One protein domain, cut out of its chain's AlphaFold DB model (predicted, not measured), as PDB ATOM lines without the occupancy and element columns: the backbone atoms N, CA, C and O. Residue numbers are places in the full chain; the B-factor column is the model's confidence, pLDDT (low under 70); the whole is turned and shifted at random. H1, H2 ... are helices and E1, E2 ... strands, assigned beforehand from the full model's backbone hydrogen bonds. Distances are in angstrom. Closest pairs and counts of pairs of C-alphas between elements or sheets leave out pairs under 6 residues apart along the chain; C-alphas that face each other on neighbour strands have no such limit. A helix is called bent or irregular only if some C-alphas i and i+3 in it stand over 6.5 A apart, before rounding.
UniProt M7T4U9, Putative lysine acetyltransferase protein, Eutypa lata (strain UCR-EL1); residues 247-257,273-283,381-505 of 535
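Overview. This is residues 247 to 257, 273 to 283 and 381 to 505 of the 535 residues of the protein "Putative lysine acetyltransferase protein" of Eutypa lata (strain UCR-EL1) (UniProt M7T4U9). A long, strongly twisted sheet of seven strands curls round one long helix, H1, and a shorter helix, H2, packs across H1 at a steep angle. The hairpin E3 and E4 is the longest part of the sheet; its turn lies at one end of the molecule and the link from E4 to E5 at the other. The printed part has 147 residues, with two named helices and seven named strands, in chain order E1 E2 E3 E4 E5 H1 E6 H2 E7; the class is mixed, helices and strands. The sheet, order E2 E3 E4 E5 E6 E1 E7, is mixed. The whole is compact, with a radius of gyration of the C-alphas of 16.4 A, yet elongated, spanning 61 by 35 by 28 A.

Arrangement. E3, residues 381 to 392, E4, residues 399 to 412, and E5, residues 424 to 432, form a meander, each strand the antiparallel neighbour of the one before; N 386 and O 405 are 2.8 A apart, N 412 and O 424 2.8 A. E5 bends by 50 degrees at residue 429. Edge strand E2, residues 276 to 280, is antiparallel to E3, with N 277 and O 385 2.9 A apart. E6, residues 476 to 480, is parallel to E5, with N 427 and O 478 2.9 A apart. E1, residues 247 to 251, is antiparallel to E6 and to edge strand E7, residues 501 to 504; N 250 and O 477 are 2.8 A apart, N 249 and O 501 2.8 A. H1, residues 447 to 471, is on the sheet; its closest C-alphas to E3 are those of Glu 450 and Ala 390, 5.6 A. H2, residues 484 to 497, is on the same face, in two layers, helices on one face of a sheet. H1 with residues 451 to 459 alone touches H2, at a steep tilt of 64 degrees, the same way; the closest C-alphas are those of Lys 455 and Leu 489, 5.1 A. E5, H1, E6 is a strand-helix-strand unit, two parallel neighbour strands joined through a helix; E6, H2, E7 is a split one, with E1 between its strands. Both crossovers are right-handed. H1 has every O i to N i+4 pair within hydrogen-bond range, H2 7 of 10; H2 is irregular, with C-alphas 492 and 495 8.9 A apart.

Along the chain. E4 is 42.4 A long, H1 35.7 A, E3 32.6 A, E5 22.8 A and H2 20.0 A. E1 begins at C-alpha 247 (142.756, 177.089, 186.189), and E7 ends at C-alpha 504 (147.653, 181.569, 185.957).

Size, cuts and confidence. The C-alphas farthest apart, of Gln 396 and Glu 418, are 60.9 A apart. Residues 258 to 272 and 284 to 380 are not printed, with gaps of 22.0 A and 10.1 A between the C-alphas. The links E4 to E5 and E5 to H1 are long. The mean pLDDT of the printed part is 83.9, with 31 residues under 70, among them 386 to 402 and 440 to 446.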
ATOM      1  N   HIS A 247     143.916 177.816 186.675       97.06
ATOM      2  CA  HIS A 247     142.756 177.089 186.189       97.06
ATOM      3  C   HIS A 247     142.959 176.670 184.743       97.06
ATOM      4  O   HIS A 247     143.762 177.250 184.011       97.06
ATOM      5  N   VAL A 248     142.236 175.625 184.362       98.12
ATOM      6  CA  VAL A 248     142.073 175.227 182.972       98.12
ATOM      7  C   VAL A 248     140.654 175.574 182.540       98.12
ATOM      8  O   VAL A 248     139.681 175.229 183.215       98.12
ATOM      9  N   THR A 249     140.558 176.285 181.428       98.25
ATOM     10  CA  THR A 249     139.311 176.703 180.800       98.25
ATOM     11  C   THR A 249     139.023 175.813 179.604       98.25
ATOM     12  O   THR A 249     139.892 175.608 178.759       98.25
ATOM     13  N   PHE A 250     137.785 175.341 179.495       98.06
ATOM     14  CA  PHE A 250     137.260 174.606 178.348       98.06
ATOM     15  C   PHE A 250     136.144 175.426 177.694       98.06
ATOM     16  O   PHE A 250     135.282 175.944 178.409       98.06
ATOM     17  N   PRO A 251     136.089 175.540 176.359       97.69
ATOM     18  CA  PRO A 251     134.948 176.156 175.705       97.69
ATOM     19  C   PRO A 251     133.703 175.293 175.922       97.69
ATOM     20  O   PRO A 251     133.776 174.057 175.934       97.69
ATOM     21  N   ALA A 252     132.550 175.945 176.053       96.56
ATOM     22  CA  ALA A 252     131.265 175.262 176.028       96.56
ATOM     23  C   ALA A 252     131.115 174.423 174.748       96.56
ATOM     24  O   ALA A 252     131.782 174.664 173.735       96.56
ATOM     25  N   ALA A 253     130.264 173.399 174.800       94.00
ATOM     26  CA  ALA A 253     129.992 172.593 173.619       94.00
ATOM     27  C   ALA A 253     129.414 173.480 172.503       94.00
ATOM     28  O   ALA A 253     128.636 174.397 172.774       94.00
ATOM     29  N   ALA A 254     129.794 173.214 171.251       86.38
ATOM     30  CA  ALA A 254     129.201 173.916 170.119       86.38
ATOM     31  C   ALA A 254     127.680 173.708 170.143       86.38
ATOM     32  O   ALA A 254     127.211 172.580 170.314       86.38
ATOM     33  N   ALA A 255     126.914 174.788 169.978       64.06
ATOM     34  CA  ALA A 255     125.469 174.684 169.854       64.06
ATOM     35  C   ALA A 255     125.151 173.770 168.666       64.06
ATOM     36  O   ALA A 255     125.601 174.027 167.545       64.06
ATOM     37  N   VAL A 256     124.388 172.698 168.898       47.31
ATOM     38  CA  VAL A 256     123.858 171.890 167.799       47.31
ATOM     39  C   VAL A 256     122.962 172.820 166.998       47.31
ATOM     40  O   VAL A 256     121.881 173.195 167.442       47.31
ATOM     41  N   THR A 257     123.436 173.261 165.837       36.72
ATOM     42  CA  THR A 257     122.631 174.095 164.954       36.72
ATOM     43  C   THR A 257     121.584 173.165 164.359       36.72
ATOM     44  O   THR A 257     121.887 172.382 163.462       36.72
ATOM     45  N   LYS A 273     131.183 156.238 175.199       63.66
ATOM     46  CA  LYS A 273     131.066 157.215 176.284       63.66
ATOM     47  C   LYS A 273     130.686 156.484 177.563       63.66
ATOM     48  O   LYS A 273     129.718 155.719 177.572       63.66
ATOM     49  N   THR A 274     131.450 156.723 178.623       76.12
ATOM     50  CA  THR A 274     131.193 156.164 179.950       76.12
ATOM     51  C   THR A 274     129.806 156.613 180.427       76.12
ATOM     52  O   THR A 274     129.493 157.803 180.310       76.12
ATOM     53  N   PRO A 275     128.949 155.707 180.936       81.25
ATOM     54  CA  PRO A 275     127.649 156.084 181.482       81.25
ATOM     55  C   PRO A 275     127.791 157.138 182.583       81.25
ATOM     56  O   PRO A 275     128.670 157.033 183.440       81.25
ATOM     57  N   LEU A 276     126.916 158.145 182.551       86.31
ATOM     58  CA  LEU A 276     126.887 159.229 183.528       86.31
ATOM     59  C   LEU A 276     125.624 159.147 184.377       86.31
ATOM     60  O   LEU A 276     124.520 159.049 183.837       86.31
ATOM     61  N   GLU A 277     125.776 159.281 185.690       87.75
ATOM     62  CA  GLU A 277     124.658 159.437 186.619       87.75
ATOM     63  C   GLU A 277     124.639 160.857 187.202       87.75
ATOM     64  O   GLU A 277     125.691 161.446 187.457       87.75
ATOM     65  N   PRO A 278     123.458 161.457 187.413       86.31
ATOM     66  CA  PRO A 278     123.371 162.808 187.941       86.31
ATOM     67  C   PRO A 278     123.627 162.867 189.453       86.31
ATOM     68  O   PRO A 278     123.056 162.111 190.244       86.31
ATOM     69  N   ILE A 279     124.387 163.881 189.868       87.94
ATOM     70  CA  ILE A 279     124.407 164.349 191.254       87.94
ATOM     71  C   ILE A 279     123.278 165.369 191.413       87.94
ATOM     72  O   ILE A 279     123.178 166.370 190.695       87.94
ATOM     73  N   THR A 280     122.392 165.085 192.357       87.25
ATOM     74  CA  THR A 280     121.196 165.860 192.684       87.25
ATOM     75  C   THR A 280     121.251 166.289 194.141       87.25
ATOM     76  O   THR A 280     122.006 165.733 194.936       87.25
ATOM     77  N   TYR A 281     120.394 167.223 194.546       84.75
ATOM     78  CA  TYR A 281     120.271 167.573 195.967       84.75
ATOM     79  C   TYR A 281     119.949 166.369 196.869       84.75
ATOM     80  O   TYR A 281     120.353 166.362 198.027       84.75
ATOM     81  N   ALA A 282     119.259 165.347 196.348       85.31
ATOM     82  CA  ALA A 282     118.854 164.178 197.125       85.31
ATOM     83  C   ALA A 282     120.022 163.236 197.459       85.31
ATOM     84  O   ALA A 282     120.014 162.619 198.520       85.31
ATOM     85  N   ASN A 283     121.025 163.123 196.579       88.56
ATOM     86  CA  ASN A 283     122.189 162.257 196.804       88.56
ATOM     87  C   ASN A 283     123.467 163.029 197.180       88.56
ATOM     88  O   ASN A 283     124.437 162.397 197.599       88.56
ATOM     89  N   ARG A 381     119.395 168.934 189.130       58.78
ATOM     90  CA  ARG A 381     120.712 168.331 188.827       58.78
ATOM     91  C   ARG A 381     121.816 169.387 188.916       58.78
ATOM     92  O   ARG A 381     121.656 170.471 188.368       58.78
ATOM     93  N   LYS A 382     122.918 169.082 189.609       69.56
ATOM     94  CA  LYS A 382     124.013 170.036 189.904       69.56
ATOM     95  C   LYS A 382     125.426 169.457 189.698       69.56
ATOM     96  O   LYS A 382     126.419 170.089 190.050       69.56
ATOM     97  N   GLY A 383     125.510 168.258 189.130       68.44
ATOM     98  CA  GLY A 383     126.755 167.556 188.829       68.44
ATOM     99  C   GLY A 383     126.491 166.220 188.139       68.44
ATOM    100  O   GLY A 383     125.332 165.819 187.986       68.44
ATOM    101  N   VAL A 384     127.557 165.516 187.761       72.25
ATOM    102  CA  VAL A 384     127.495 164.133 187.256       72.25
ATOM    103  C   VAL A 384     128.646 163.291 187.800       72.25
ATOM    104  O   VAL A 384     129.709 163.810 188.145       72.25
ATOM    105  N   VAL A 385     128.431 161.982 187.833       71.25
ATOM    106  CA  VAL A 385     129.423 160.949 188.139       71.25
ATOM    107  C   VAL A 385     129.538 159.989 186.963       71.25
ATOM    108  O   VAL A 385     128.532 159.607 186.371       71.25
ATOM    109  N   ALA A 386     130.766 159.602 186.638       54.62
ATOM    110  CA  ALA A 386     131.090 158.512 185.733       54.62
ATOM    111  C   ALA A 386     131.674 157.350 186.549       54.62
ATOM    112  O   ALA A 386     132.638 157.538 187.299       54.62
ATOM    113  N   GLU A 387     131.103 156.153 186.407       62.03
ATOM    114  CA  GLU A 387     131.621 154.931 187.033       62.03
ATOM    115  C   GLU A 387     132.467 154.130 186.041       62.03
ATOM    116  O   GLU A 387     132.083 153.913 184.891       62.03
ATOM    117  N   VAL A 388     133.623 153.671 186.512       56.19
ATOM    118  CA  VAL A 388     134.598 152.886 185.760       56.19
ATOM    119  C   VAL A 388     134.955 151.634 186.555       56.19
ATOM    120  O   VAL A 388     135.114 151.663 187.777       56.19
ATOM    121  N   VAL A 389     135.104 150.504 185.870       47.75
ATOM    122  CA  VAL A 389     135.542 149.248 186.490       47.75
ATOM    123  C   VAL A 389     136.984 148.977 186.081       47.75
ATOM    124  O   VAL A 389     137.231 148.641 184.927       47.75
ATOM    125  N   ALA A 390     137.910 149.102 187.030       43.25
ATOM    126  CA  ALA A 390     139.299 148.681 186.896       43.25
ATOM    127  C   ALA A 390     139.471 147.231 187.384       43.25
ATOM    128  O   ALA A 390     138.758 146.768 188.285       43.25
ATOM    129  N   ILE A 391     140.400 146.488 186.783       43.84
ATOM    130  CA  ILE A 391     140.765 145.132 187.211       43.84
ATOM    131  C   ILE A 391     142.115 145.240 187.915       43.84
ATOM    132  O   ILE A 391     143.113 145.505 187.256       43.84
ATOM    133  N   ALA A 392     142.149 145.027 189.232       42.75
ATOM    134  CA  ALA A 392     143.413 144.897 189.945       42.75
ATOM    135  C   ALA A 392     143.903 143.447 189.810       42.75
ATOM    136  O   ALA A 392     143.134 142.500 190.017       42.75
ATOM    137  N   ALA A 393     145.157 143.277 189.389       42.75
ATOM    138  CA  ALA A 393     145.806 141.980 189.257       42.75
ATOM    139  C   ALA A 393     146.584 141.642 190.536       42.75
ATOM    140  O   ALA A 393     147.807 141.577 190.551       42.75
ATOM    141  N   ASP A 394     145.880 141.419 191.638       43.19
ATOM    142  CA  ASP A 394     146.461 140.807 192.826       43.19
ATOM    143  C   ASP A 394     146.597 139.301 192.539       43.19
ATOM    144  O   ASP A 394     145.624 138.639 192.172       43.19
ATOM    145  N   GLY A 395     147.796 138.734 192.691       46.03
ATOM    146  CA  GLY A 395     148.157 137.355 192.317       46.03
ATOM    147  C   GLY A 395     147.383 136.198 192.978       46.03
ATOM    148  O   GLY A 395     147.842 135.060 192.907       46.03
ATOM    149  N   GLN A 396     146.224 136.434 193.596       42.47
ATOM    150  CA  GLN A 396     145.266 135.419 194.041       42.47
ATOM    151  C   GLN A 396     143.820 135.936 193.894       42.47
ATOM    152  O   GLN A 396     143.181 136.324 194.864       42.47
ATOM    153  N   GLY A 397     143.286 135.885 192.668       46.28
ATOM    154  CA  GLY A 397     141.868 136.130 192.365       46.28
ATOM    155  C   GLY A 397     141.577 137.535 191.832       46.28
ATOM    156  O   GLY A 397     141.856 138.531 192.482       46.28
ATOM    157  N   GLN A 398     140.969 137.617 190.643       42.47
ATOM    158  CA  GLN A 398     140.561 138.883 190.020       42.47
ATOM    159  C   GLN A 398     139.555 139.637 190.897       42.47
ATOM    160  O   GLN A 398     138.378 139.268 190.963       42.47
ATOM    161  N   GLN A 399     139.995 140.732 191.517       47.72
ATOM    162  CA  GLN A 399     139.134 141.629 192.276       47.72
ATOM    163  C   GLN A 399     138.899 142.914 191.465       47.72
ATOM    164  O   GLN A 399     139.809 143.677 191.151       47.72
ATOM    165  N   ARG A 400     137.643 143.149 191.068       53.81
ATOM    166  CA  ARG A 400     137.247 144.360 190.330       53.81
ATOM    167  C   ARG A 400     137.249 145.558 191.278       53.81
ATOM    168  O   ARG A 400     136.375 145.649 192.142       53.81
ATOM    169  N   ARG A 401     138.184 146.492 191.102       61.91
ATOM    170  CA  ARG A 401     138.175 147.783 191.799       61.91
ATOM    171  C   ARG A 401     137.295 148.759 191.019       61.91
ATOM    172  O   ARG A 401     137.575 149.109 189.878       61.91
ATOM    173  N   ARG A 402     136.194 149.199 191.626       65.94
ATOM    174  CA  ARG A 402     135.364 150.272 191.063       65.94
ATOM    175  C   ARG A 402     136.047 151.610 191.330       65.94
ATOM    176  O   ARG A 402     136.296 151.932 192.489       65.94
ATOM    177  N   ARG A 403     136.346 152.368 190.275       80.25
ATOM    178  CA  ARG A 403     136.812 153.756 190.353       80.25
ATOM    179  C   ARG A 403     135.723 154.662 189.804       80.25
ATOM    180  O   ARG A 403     135.060 154.335 188.826       80.25
ATOM    181  N   ARG A 404     135.517 155.806 190.438       86.50
ATOM    182  CA  ARG A 404     134.561 156.809 189.971       86.50
ATOM    183  C   ARG A 404     135.280 158.129 189.816       86.50
ATOM    184  O   ARG A 404     136.177 158.445 190.594       86.50
ATOM    185  N   ILE A 405     134.855 158.891 188.824       92.81
ATOM    186  CA  ILE A 405     135.200 160.299 188.718       92.81
ATOM    187  C   ILE A 405     133.919 161.099 188.668       92.81
ATOM    188  O   ILE A 405     132.979 160.754 187.950       92.81
ATOM    189  N   TRP A 406     133.852 162.154 189.460       94.88
ATOM    190  CA  TRP A 406     132.644 162.946 189.542       94.88
ATOM    191  C   TRP A 406     132.938 164.406 189.811       94.88
ATOM    192  O   TRP A 406     133.958 164.761 190.401       94.88
ATOM    193  N   ALA A 407     132.031 165.250 189.336       97.19
ATOM    194  CA  ALA A 407     132.155 166.688 189.442       97.19
ATOM    195  C   ALA A 407     130.832 167.332 189.849       97.19
ATOM    196  O   ALA A 407     129.758 166.945 189.384       97.19
ATOM    197  N   ILE A 408     130.940 168.357 190.688       96.75
ATOM    198  CA  ILE A 408     129.844 169.255 191.063       96.75
ATOM    199  C   ILE A 408     130.177 170.632 190.501       96.75
ATOM    200  O   ILE A 408     131.329 171.064 190.567       96.75
ATOM    201  N   TRP A 409     129.188 171.341 189.967       97.00
ATOM    202  CA  TRP A 409     129.400 172.648 189.353       97.00
ATOM    203  C   TRP A 409     128.318 173.664 189.694       97.00
ATOM    204  O   TRP A 409     127.206 173.329 190.095       97.00
ATOM    205  N   ALA A 410     128.654 174.934 189.488       95.31
ATOM    206  CA  ALA A 410     127.733 176.055 189.590       95.31
ATOM    207  C   ALA A 410     127.976 177.046 188.452       95.31
ATOM    208  O   ALA A 410     129.097 177.202 187.965       95.31
ATOM    209  N   ARG A 411     126.914 177.731 188.029       94.62
ATOM    210  CA  ARG A 411     126.994 178.757 186.986       94.62
ATOM    211  C   ARG A 411     127.245 180.116 187.622       94.62
ATOM    212  O   ARG A 411     126.773 180.411 188.718       94.62
ATOM    213  N   ASN A 412     127.974 180.954 186.903       94.69
ATOM    214  CA  ASN A 412     128.238 182.328 187.276       94.69
ATOM    215  C   ASN A 412     127.911 183.249 186.101       94.69
ATOM    216  O   ASN A 412     128.606 183.245 185.081       94.69
ATOM    217  N   TYR A 413     126.855 184.043 186.269       94.69
ATOM    218  CA  TYR A 413     126.366 184.974 185.260       94.69
ATOM    219  C   TYR A 413     126.909 186.379 185.522       94.69
ATOM    220  O   TYR A 413     126.355 187.128 186.329       94.69
ATOM    221  N   GLN A 414     128.000 186.741 184.847       89.44
ATOM    222  CA  GLN A 414     128.584 188.078 184.981       89.44
ATOM    223  C   GLN A 414     127.821 189.138 184.179       89.44
ATOM    224  O   GLN A 414     127.853 190.302 184.561       89.44
ATOM    225  N   ALA A 415     127.163 188.754 183.079       85.94
ATOM    226  CA  ALA A 415     126.522 189.704 182.163       85.94
ATOM    227  C   ALA A 415     125.176 189.217 181.585       85.94
ATOM    228  O   ALA A 415     124.693 189.747 180.589       85.94
ATOM    229  N   GLY A 416     124.552 188.210 182.203       88.31
ATOM    230  CA  GLY A 416     123.266 187.665 181.752       88.31
ATOM    231  C   GLY A 416     123.362 186.982 180.387       88.31
ATOM    232  O   GLY A 416     124.450 186.601 179.961       88.31
ATOM    233  N   LEU A 417     122.234 186.789 179.701       90.19
ATOM    234  CA  LEU A 417     122.216 186.142 178.378       90.19
ATOM    235  C   LEU A 417     122.571 187.091 177.224       90.19
ATOM    236  O   LEU A 417     122.729 186.628 176.099       90.19
ATOM    237  N   GLU A 418     122.718 188.388 177.497       89.62
ATOM    238  CA  GLU A 418     123.096 189.383 176.485       89.62
ATOM    239  C   GLU A 418     124.585 189.331 176.137       89.62
ATOM    240  O   GLU A 418     124.966 189.602 175.001       89.62
ATOM    241  N   ASP A 419     125.424 188.906 177.085       91.94
ATOM    242  CA  ASP A 419     126.841 188.633 176.842       91.94
ATOM    243  C   ASP A 419     127.270 187.289 177.471       91.94
ATOM    244  O   ASP A 419     127.957 187.241 178.503       91.94
ATOM    245  N   PRO A 420     126.881 186.155 176.847       92.38
ATOM    246  CA  PRO A 420     127.229 184.813 177.316       92.38
ATOM    247  C   PRO A 420     128.737 184.560 177.394       92.38
ATOM    248  O   PRO A 420     129.171 183.687 178.150       92.38
ATOM    249  N   ALA A 421     129.547 185.329 176.650       94.25
ATOM    250  CA  ALA A 421     131.004 185.223 176.655       94.25
ATOM    251  C   ALA A 421     131.607 185.551 178.027       94.25
ATOM    252  O   ALA A 421     132.699 185.086 178.351       94.25
ATOM    253  N   ARG A 422     130.892 186.302 178.872       93.94
ATOM    254  CA  ARG A 422     131.317 186.611 180.245       93.94
ATOM    255  C   ARG A 422     130.816 185.609 181.283       93.94
ATOM    256  O   ARG A 422     131.299 185.612 182.415       93.94
ATOM    257  N   ASN A 423     129.894 184.726 180.915       96.25
ATOM    258  CA  ASN A 423     129.357 183.716 181.817       96.25
ATOM    259  C   ASN A 423     130.254 182.480 181.856       96.25
ATOM    260  O   ASN A 423     130.855 182.076 180.859       96.25
ATOM    261  N   THR A 424     130.357 181.868 183.029       96.94
ATOM    262  CA  THR A 424     131.248 180.730 183.278       96.94
ATOM    263  C   THR A 424     130.526 179.677 184.100       96.94
ATOM    264  O   THR A 424     129.863 180.005 185.082       96.94
ATOM    265  N   LEU A 425     130.685 178.410 183.729       97.69
ATOM    266  CA  LEU A 425     130.355 177.283 184.590       97.69
ATOM    267  C   LEU A 425     131.620 176.879 185.350       97.69
ATOM    268  O   LEU A 425     132.619 176.495 184.754       97.69
ATOM    269  N   TYR A 426     131.602 176.984 186.671       97.81
ATOM    270  CA  TYR A 426     132.723 176.557 187.496       97.81
ATOM    271  C   TYR A 426     132.528 175.115 187.935       97.81
ATOM    272  O   TYR A 426     131.508 174.801 188.548       97.81
ATOM    273  N   ILE A 427     133.531 174.266 187.707       98.25
ATOM    274  CA  ILE A 427     133.645 173.018 188.459       98.25
ATOM    275  C   ILE A 427     134.006 173.401 189.898       98.25
ATOM    276  O   ILE A 427     135.097 173.905 190.165       98.25
ATOM    277  N   LEU A 428     133.057 173.220 190.818       97.56
ATOM    278  CA  LEU A 428     133.240 173.517 192.238       97.56
ATOM    279  C   LEU A 428     134.193 172.515 192.877       97.56
ATOM    280  O   LEU A 428     135.079 172.926 193.624       97.56
ATOM    281  N   ARG A 429     133.985 171.230 192.574       97.00
ATOM    282  CA  ARG A 429     134.733 170.093 193.104       97.00
ATOM    283  C   ARG A 429     134.853 169.018 192.026       97.00
ATOM    284  O   ARG A 429     133.838 168.688 191.409       97.00
ATOM    285  N   LEU A 430     136.055 168.484 191.820       97.06
ATOM    286  CA  LEU A 430     136.318 167.289 191.007       97.06
ATOM    287  C   LEU A 430     136.979 166.236 191.901       97.06
ATOM    288  O   LEU A 430     137.949 166.545 192.585       97.06
ATOM    289  N   VAL A 431     136.466 165.007 191.892       95.75
ATOM    290  CA  VAL A 431     136.994 163.912 192.721       95.75
ATOM    291  C   VAL A 431     137.291 162.698 191.861       95.75
ATOM    292  O   VAL A 431     136.441 162.268 191.081       95.75
ATOM    293  N   VAL A 432     138.488 162.138 192.044       93.44
ATOM    294  CA  VAL A 432     138.920 160.865 191.460       93.44
ATOM    295  C   VAL A 432     139.075 159.838 192.580       93.44
ATOM    296  O   VAL A 432     139.907 159.991 193.471       93.44
ATOM    297  N   GLU A 433     138.263 158.785 192.558       90.75
ATOM    298  CA  GLU A 433     138.279 157.755 193.596       90.75
ATOM    299  C   GLU A 433     139.338 156.681 193.337       90.75
ATOM    300  O   GLU A 433     139.564 156.259 192.202       90.75
ATOM    301  N   GLY A 434     139.935 156.174 194.419       80.38
ATOM    302  CA  GLY A 434     140.822 155.011 194.364       80.38
ATOM    303  C   GLY A 434     142.188 155.268 193.722       80.38
ATOM    304  O   GLY A 434     142.855 154.299 193.368       80.38
ATOM    305  N   ALA A 435     142.596 156.533 193.582       79.81
ATOM    306  CA  ALA A 435     143.913 156.937 193.102       79.81
ATOM    307  C   ALA A 435     144.541 157.972 194.050       79.81
ATOM    308  O   ALA A 435     143.835 158.797 194.638       79.81
ATOM    309  N   ASP A 436     145.868 157.949 194.198       84.38
ATOM    310  CA  ASP A 436     146.572 159.046 194.858       84.38
ATOM    311  C   ASP A 436     146.796 160.187 193.864       84.38
ATOM    312  O   ASP A 436     147.731 160.180 193.067       84.38
ATOM    313  N   GLU A 437     145.900 161.172 193.888       86.19
ATOM    314  CA  GLU A 437     145.875 162.252 192.896       86.19
ATOM    315  C   GLU A 437     147.141 163.126 192.875       86.19
ATOM    316  O   GLU A 437     147.421 163.780 191.866       86.19
ATOM    317  N   ASP A 438     147.885 163.145 193.985       86.31
ATOM    318  CA  ASP A 438     149.114 163.924 194.160       86.31
ATOM    319  C   ASP A 438     150.388 163.128 193.842       86.31
ATOM    320  O   ASP A 438     151.479 163.707 193.821       86.31
ATOM    321  N   ALA A 439     150.279 161.817 193.608       79.00
ATOM    322  CA  ALA A 439     151.427 160.987 193.285       79.00
ATOM    323  C   ALA A 439     151.977 161.309 191.883       79.00
ATOM    324  O   ALA A 439     151.249 161.661 190.939       79.00
ATOM    325  N   GLY A 440     153.302 161.181 191.750       69.88
ATOM    326  CA  GLY A 440     153.978 161.191 190.453       69.88
ATOM    327  C   GLY A 440     153.548 160.008 189.581       69.88
ATOM    328  O   GLY A 440     152.766 159.166 190.016       69.88
ATOM    329  N   GLN A 441     154.045 159.946 188.344       65.81
ATOM    330  CA  GLN A 441     153.920 158.716 187.559       65.81
ATOM    331  C   GLN A 441     154.662 157.600 188.289       65.81
ATOM    332  O   GLN A 441     155.845 157.746 188.599       65.81
ATOM    333  N   GLN A 442     153.942 156.532 188.597       57.91
ATOM    334  CA  GLN A 442     154.525 155.235 188.890       57.91
ATOM    335  C   GLN A 442     154.301 154.381 187.635       57.91
ATOM    336  O   GLN A 442     153.450 154.706 186.807       57.91
ATOM    337  N   GLU A 443     155.191 153.422 187.406       54.84
ATOM    338  CA  GLU A 443     155.076 152.456 186.316       54.84
ATOM    339  C   GLU A 443     154.819 151.099 186.978       54.84
ATOM    340  O   GLU A 443     155.754 150.330 187.209       54.84
ATOM    341  N   GLU A 444     153.572 150.832 187.371       61.50
ATOM    342  CA  GLU A 444     153.139 149.516 187.853       61.50
ATOM    343  C   GLU A 444     152.298 148.772 186.795       61.50
ATOM    344  O   GLU A 444     151.600 149.364 185.965       61.50
ATOM    345  N   GLU A 445     152.364 147.435 186.804       57.25
ATOM    346  CA  GLU A 445     151.586 146.594 185.888       57.25
ATOM    347  C   GLU A 445     150.072 146.808 186.092       57.25
ATOM    348  O   GLU A 445     149.542 146.617 187.185       57.25
ATOM    349  N   GLY A 446     149.360 147.178 185.021       65.50
ATOM    350  CA  GLY A 446     147.912 147.432 185.030       65.50
ATOM    351  C   GLY A 446     147.510 148.906 185.162       65.50
ATOM    352  O   GLY A 446     146.386 149.253 184.802       65.50
ATOM    353  N   GLU A 447     148.417 149.803 185.570       73.44
ATOM    354  CA  GLU A 447     148.108 151.234 185.726       73.44
ATOM    355  C   GLU A 447     147.731 151.921 184.409       73.44
ATOM    356  O   GLU A 447     146.888 152.819 184.405       73.44
ATOM    357  N   GLU A 448     148.299 151.494 183.275       79.31
ATOM    358  CA  GLU A 448     147.966 152.075 181.969       79.31
ATOM    359  C   GLU A 448     146.491 151.886 181.604       79.31
ATOM    360  O   GLU A 448     145.855 152.844 181.158       79.31
ATOM    361  N   GLU A 449     145.943 150.682 181.807       79.81
ATOM    362  CA  GLU A 449     144.534 150.379 181.530       79.81
ATOM    363  C   GLU A 449     143.609 151.153 182.474       79.81
ATOM    364  O   GLU A 449     142.581 151.688 182.052       79.81
ATOM    365  N   GLU A 450     143.981 151.259 183.751       80.25
ATOM    366  CA  GLU A 450     143.218 152.027 184.729       80.25
ATOM    367  C   GLU A 450     143.221 153.527 184.413       80.25
ATOM    368  O   GLU A 450     142.176 154.180 184.472       80.25
ATOM    369  N   GLU A 451     144.381 154.080 184.063       84.06
ATOM    370  CA  GLU A 451     144.521 155.492 183.726       84.06
ATOM    371  C   GLU A 451     143.838 155.806 182.379       84.06
ATOM    372  O   GLU A 451     143.201 156.852 182.258       84.06
ATOM    373  N   GLU A 452     143.852 154.888 181.402       86.75
ATOM    374  CA  GLU A 452     143.017 154.978 180.190       86.75
ATOM    375  C   GLU A 452     141.523 155.044 180.536       86.75
ATOM    376  O   GLU A 452     140.787 155.894 180.029       86.75
ATOM    377  N   ALA A 453     141.058 154.190 181.445       85.88
ATOM    378  CA  ALA A 453     139.655 154.162 181.829       85.88
ATOM    379  C   ALA A 453     139.240 155.430 182.612       85.88
ATOM    380  O   ALA A 453     138.160 155.985 182.385       85.88
ATOM    381  N   LEU A 454     140.122 155.959 183.474       89.94
ATOM    382  CA  LEU A 454     139.948 157.261 184.133       89.94
ATOM    383  C   LEU A 454     139.959 158.425 183.136       89.94
ATOM    384  O   LEU A 454     139.188 159.373 183.296       89.94
ATOM    385  N   LYS A 455     140.796 158.358 182.097       92.06
ATOM    386  CA  LYS A 455     140.872 159.357 181.024       92.06
ATOM    387  C   LYS A 455     139.540 159.453 180.273       92.06
ATOM    388  O   LYS A 455     139.014 160.556 180.122       92.06
ATOM    389  N   GLU A 456     138.959 158.324 179.864       90.75
ATOM    390  CA  GLU A 456     137.649 158.290 179.185       90.75
ATOM    391  C   GLU A 456     136.509 158.805 180.084       90.75
ATOM    392  O   GLU A 456     135.603 159.524 179.642       90.75
ATOM    393  N   ALA A 457     136.563 158.494 181.378       91.31
ATOM    394  CA  ALA A 457     135.575 158.970 182.335       91.31
ATOM    395  C   ALA A 457     135.704 160.475 182.624       91.31
ATOM    396  O   ALA A 457     134.689 161.175 182.640       91.31
ATOM    397  N   LEU A 458     136.929 161.000 182.756       94.62
ATOM    398  CA  LEU A 458     137.178 162.440 182.866       94.62
ATOM    399  C   LEU A 458     136.675 163.180 181.625       94.62
ATOM    400  O   LEU A 458     135.995 164.198 181.760       94.62
ATOM    401  N   ALA A 459     136.965 162.660 180.429       94.00
ATOM    402  CA  ALA A 459     136.463 163.227 179.182       94.00
ATOM    403  C   ALA A 459     134.926 163.282 179.173       94.00
ATOM    404  O   ALA A 459     134.352 164.316 178.841       94.00
ATOM    405  N   SER A 460     134.260 162.214 179.627       91.81
ATOM    406  CA  SER A 460     132.795 162.148 179.712       91.81
ATOM    407  C   SER A 460     132.212 163.166 180.705       91.81
ATOM    408  O   SER A 460     131.237 163.849 180.384       91.81
ATOM    409  N   VAL A 461     132.825 163.330 181.886       94.75
ATOM    410  CA  VAL A 461     132.415 164.339 182.884       94.75
ATOM    411  C   VAL A 461     132.594 165.763 182.347       94.75
ATOM    412  O   VAL A 461     131.696 166.595 182.495       94.75
ATOM    413  N   LEU A 462     133.723 166.058 181.695       96.00
ATOM    414  CA  LEU A 462     133.996 167.385 181.138       96.00
ATOM    415  C   LEU A 462     133.102 167.701 179.934       96.00
ATOM    416  O   LEU A 462     132.624 168.827 179.816       96.00
ATOM    417  N   ASP A 463     132.807 166.721 179.081       94.12
ATOM    418  CA  ASP A 463     131.825 166.868 178.003       94.12
ATOM    419  C   ASP A 463     130.435 167.210 178.547       94.12
ATOM    420  O   ASP A 463     129.772 168.104 178.018       94.12
ATOM    421  N   ALA A 464     130.005 166.554 179.628       93.31
ATOM    422  CA  ALA A 464     128.735 166.863 180.275       93.31
ATOM    423  C   ALA A 464     128.718 168.284 180.849       93.31
ATOM    424  O   ALA A 464     127.762 169.020 180.616       93.31
ATOM    425  N   ALA A 465     129.791 168.712 181.520       95.50
ATOM    426  CA  ALA A 465     129.910 170.079 182.020       95.50
ATOM    427  C   ALA A 465     129.915 171.122 180.885       95.50
ATOM    428  O   ALA A 465     129.317 172.190 181.018       95.50
ATOM    429  N   ARG A 466     130.544 170.825 179.741       96.69
ATOM    430  CA  ARG A 466     130.557 171.703 178.556       96.69
ATOM    431  C   ARG A 466     129.196 171.784 177.873       96.69
ATOM    432  O   ARG A 466     128.820 172.862 177.410       96.69
ATOM    433  N   ALA A 467     128.468 170.671 177.803       93.50
ATOM    434  CA  ALA A 467     127.097 170.638 177.304       93.50
ATOM    435  C   ALA A 467     126.153 171.413 178.236       93.50
ATOM    436  O   ALA A 467     125.339 172.207 177.769       93.50
ATOM    437  N   GLU A 468     126.320 171.254 179.551       92.62
ATOM    438  CA  GLU A 468     125.607 172.026 180.567       92.62
ATOM    439  C   GLU A 468     125.886 173.528 180.421       92.62
ATOM    440  O   GLU A 468     124.956 174.333 180.400       92.62
ATOM    441  N   ALA A 469     127.156 173.914 180.269       94.44
ATOM    442  CA  ALA A 469     127.542 175.306 180.072       94.44
ATOM    443  C   ALA A 469     126.839 175.904 178.846       94.44
ATOM    444  O   ALA A 469     126.210 176.956 178.962       94.44
ATOM    445  N   ALA A 470     126.858 175.194 177.712       94.31
ATOM    446  CA  ALA A 470     126.174 175.618 176.494       94.31
ATOM    447  C   ALA A 470     124.659 175.775 176.708       94.31
ATOM    448  O   ALA A 470     124.099 176.815 176.360       94.31
ATOM    449  N   ARG A 471     124.008 174.785 177.339       91.19
ATOM    450  CA  ARG A 471     122.562 174.801 177.623       91.19
ATOM    451  C   ARG A 471     122.141 176.021 178.443       91.19
ATOM    452  O   ARG A 471     121.064 176.561 178.226       91.19
ATOM    453  N   TRP A 472     122.988 176.459 179.370       91.50
ATOM    454  CA  TRP A 472     122.683 177.561 180.284       91.50
ATOM    455  C   TRP A 472     123.281 178.909 179.873       91.50
ATOM    456  O   TRP A 472     123.260 179.844 180.671       91.50
ATOM    457  N   GLY A 473     123.809 179.046 178.654       93.50
ATOM    458  CA  GLY A 473     124.368 180.318 178.183       93.50
ATOM    459  C   GLY A 473     125.660 180.724 178.902       93.50
ATOM    460  O   GLY A 473     125.920 181.911 179.103       93.50
ATOM    461  N   CYS A 474     126.464 179.746 179.319       95.75
ATOM    462  CA  CYS A 474     127.843 179.937 179.760       95.75
ATOM    463  C   CYS A 474     128.786 179.598 178.605       95.75
ATOM    464  O   CYS A 474     128.744 178.486 178.087       95.75
ATOM    465  N   ALA A 475     129.666 180.519 178.210       96.88
ATOM    466  CA  ALA A 475     130.574 180.282 177.085       96.88
ATOM    467  C   ALA A 475     131.728 179.319 177.402       96.88
ATOM    468  O   ALA A 475     132.371 178.801 176.486       96.88
ATOM    469  N   ARG A 476     132.020 179.087 178.685       97.31
ATOM    470  CA  ARG A 476     133.156 178.270 179.120       97.31
ATOM    471  C   ARG A 476     132.923 177.550 180.443       97.31
ATOM    472  O   ARG A 476     132.051 177.933 181.226       97.31
ATOM    473  N   VAL A 477     133.753 176.537 180.673       98.44
ATOM    474  CA  VAL A 477     133.884 175.773 181.912       98.44
ATOM    475  C   VAL A 477     135.270 176.006 182.497       98.44
ATOM    476  O   VAL A 477     136.252 175.797 181.792       98.44
ATOM    477  N   ASP A 478     135.362 176.363 183.774       98.25
ATOM    478  CA  ASP A 478     136.641 176.535 184.469       98.25
ATOM    479  C   ASP A 478     136.821 175.460 185.551       98.25
ATOM    480  O   ASP A 478     135.968 175.298 186.430       98.25
ATOM    481  N   LEU A 479     137.961 174.764 185.517       98.31
ATOM    482  CA  LEU A 479     138.413 173.817 186.541       98.31
ATOM    483  C   LEU A 479     139.657 174.373 187.239       98.31
ATOM    484  O   LEU A 479     140.697 174.586 186.614       98.31
ATOM    485  N   TRP A 480     139.541 174.625 188.540       97.56
ATOM    486  CA  TRP A 480     140.594 175.253 189.338       97.56
ATOM    487  C   TRP A 480     141.545 174.212 189.918       97.56
ATOM    488  O   TRP A 480     141.104 173.168 190.381       97.56
ATOM    489  N   ASN A 481     142.839 174.532 189.911       96.88
ATOM    490  CA  ASN A 481     143.919 173.776 190.543       96.88
ATOM    491  C   ASN A 481     143.838 172.248 190.323       96.88
ATOM    492  O   ASN A 481     143.882 171.494 191.297       96.88
ATOM    493  N   PRO A 482     143.745 171.769 189.061       96.88
ATOM    494  CA  PRO A 482     143.684 170.338 188.783       96.88
ATOM    495  C   PRO A 482     144.927 169.626 189.324       96.88
ATOM    496  O   PRO A 482     146.057 170.111 189.164       96.88
ATOM    497  N   THR A 483     144.694 168.467 189.939       96.06
ATOM    498  CA  THR A 483     145.719 167.626 190.567       96.06
ATOM    499  C   THR A 483     146.746 167.118 189.549       96.06
ATOM    500  O   THR A 483     146.466 167.109 188.342       96.06
ATOM    501  N   PRO A 484     147.944 166.689 189.990       94.94
ATOM    502  CA  PRO A 484     148.920 166.044 189.115       94.94
ATOM    503  C   PRO A 484     148.323 164.923 188.256       94.94
ATOM    504  O   PRO A 484     148.549 164.917 187.046       94.94
ATOM    505  N   LEU A 485     147.500 164.040 188.834       94.00
ATOM    506  CA  LEU A 485     146.787 163.004 188.082       94.00
ATOM    507  C   LEU A 485     145.860 163.597 187.012       94.00
ATOM    508  O   LEU A 485     145.974 163.250 185.838       94.00
ATOM    509  N   VAL A 486     144.985 164.542 187.374       96.06
ATOM    510  CA  VAL A 486     144.044 165.162 186.422       96.06
ATOM    511  C   VAL A 486     144.782 165.867 185.280       96.06
ATOM    512  O   VAL A 486     144.353 165.794 184.132       96.06
ATOM    513  N   ARG A 487     145.927 166.505 185.551       96.50
ATOM    514  CA  ARG A 487     146.780 167.109 184.514       96.50
ATOM    515  C   ARG A 487     147.295 166.082 183.509       96.50
ATOM    516  O   ARG A 487     147.269 166.369 182.313       96.50
ATOM    517  N   ARG A 488     147.731 164.905 183.970       94.44
ATOM    518  CA  ARG A 488     148.172 163.811 183.087       94.44
ATOM    519  C   ARG A 488     147.026 163.291 182.230       94.44
ATOM    520  O   ARG A 488     147.173 163.208 181.013       94.44
ATOM    521  N   LEU A 489     145.865 163.049 182.842       94.75
ATOM    522  CA  LEU A 489     144.660 162.626 182.125       94.75
ATOM    523  C   LEU A 489     144.267 163.642 181.045       94.75
ATOM    524  O   LEU A 489     144.036 163.270 179.897       94.75
ATOM    525  N   LEU A 490     144.264 164.939 181.372       96.81
ATOM    526  CA  LEU A 490     144.018 166.005 180.398       96.81
ATOM    527  C   LEU A 490     145.041 165.957 179.257       96.81
ATOM    528  O   LEU A 490     144.640 165.947 178.091       96.81
ATOM    529  N   ALA A 491     146.337 165.880 179.563       95.75
ATOM    530  CA  ALA A 491     147.382 165.791 178.544       95.75
ATOM    531  C   ALA A 491     147.137 164.620 177.574       95.75
ATOM    532  O   ALA A 491     147.185 164.828 176.362       95.75
ATOM    533  N   ARG A 492     146.759 163.441 178.091       94.94
ATOM    534  CA  ARG A 492     146.422 162.247 177.292       94.94
ATOM    535  C   ARG A 492     145.164 162.398 176.438       94.94
ATOM    536  O   ARG A 492     145.134 161.873 175.331       94.94
ATOM    537  N   ILE A 493     144.140 163.115 176.911       95.56
ATOM    538  CA  ILE A 493     142.956 163.440 176.086       95.56
ATOM    539  C   ILE A 493     143.370 164.271 174.858       95.56
ATOM    540  O   ILE A 493     142.823 164.095 173.771       95.56
ATOM    541  N   GLY A 494     144.357 165.157 175.021       94.38
ATOM    542  CA  GLY A 494     144.863 166.020 173.954       94.38
ATOM    543  C   GLY A 494     143.926 167.180 173.580       94.38
ATOM    544  O   GLY A 494     142.705 167.117 173.723       94.38
ATOM    545  N   ASP A 495     144.515 168.266 173.074       92.50
ATOM    546  CA  ASP A 495     143.779 169.506 172.773       92.50
ATOM    547  C   ASP A 495     142.863 169.373 171.544       92.50
ATOM    548  O   ASP A 495     141.913 170.137 171.390       92.50
ATOM    549  N   GLY A 496     143.118 168.386 170.676       91.62
ATOM    550  CA  GLY A 496     142.274 168.098 169.515       91.62
ATOM    551  C   GLY A 496     140.901 167.529 169.892       91.62
ATOM    552  O   GLY A 496     139.905 167.887 169.270       91.62
ATOM    553  N   ALA A 497     140.837 166.674 170.919       91.62
ATOM    554  CA  ALA A 497     139.578 166.112 171.415       91.62
ATOM    555  C   ALA A 497     138.900 167.036 172.437       91.62
ATOM    556  O   ALA A 497     137.674 167.162 172.453       91.62
ATOM    557  N   LEU A 498     139.695 167.711 173.273       93.38
ATOM    558  CA  LEU A 498     139.206 168.609 174.312       93.38
ATOM    559  C   LEU A 498     140.013 169.917 174.310       93.38
ATOM    560  O   LEU A 498     140.981 170.041 175.069       93.38
ATOM    561  N   PRO A 499     139.612 170.903 173.483       94.88
ATOM    562  CA  PRO A 499     140.261 172.207 173.447       94.88
ATOM    563  C   PRO A 499     140.250 172.861 174.827       94.88
ATOM    564  O   PRO A 499     139.237 172.819 175.529       94.88
ATOM    565  N   ARG A 500     141.368 173.473 175.218       96.75
ATOM    566  CA  ARG A 500     141.523 174.072 176.546       96.75
ATOM    567  C   ARG A 500     142.596 175.148 176.587       96.75
ATOM    568  O   ARG A 500     143.488 175.178 175.745       96.75
ATOM    569  N   GLN A 501     142.532 175.981 177.615       97.38
ATOM    570  CA  GLN A 501     143.516 177.018 177.895       97.38
ATOM    571  C   GLN A 501     143.893 176.998 179.376       97.38
ATOM    572  O   GLN A 501     143.020 176.939 180.237       97.38
ATOM    573  N   TRP A 502     145.190 177.069 179.670       97.12
ATOM    574  CA  TRP A 502     145.698 177.243 181.031       97.12
ATOM    575  C   TRP A 502     145.832 178.728 181.359       97.12
ATOM    576  O   TRP A 502     146.296 179.508 180.526       97.12
ATOM    577  N   VAL A 503     145.427 179.111 182.567       95.69
ATOM    578  CA  VAL A 503     145.454 180.501 183.028       95.69
ATOM    579  C   VAL A 503     145.973 180.564 184.460       95.69
ATOM    580  O   VAL A 503     145.342 180.040 185.386       95.69
ATOM    581  N   ASP A 504     147.101 181.247 184.642       93.69
ATOM    582  CA  ASP A 504     147.653 181.569 185.957       93.69
ATOM    583  C   ASP A 504     146.873 182.726 186.594       93.69
ATOM    584  O   ASP A 504     146.648 183.773 185.979       93.69
ATOM    585  N   ARG A 505     146.432 182.539 187.842       89.31
ATOM    586  CA  ARG A 505     145.643 183.534 188.579       89.31
ATOM    587  C   ARG A 505     146.564 184.528 189.276       89.31
ATOM    588  O   ARG A 505     146.795 184.456 190.482       89.31
TER     589      ARG A 505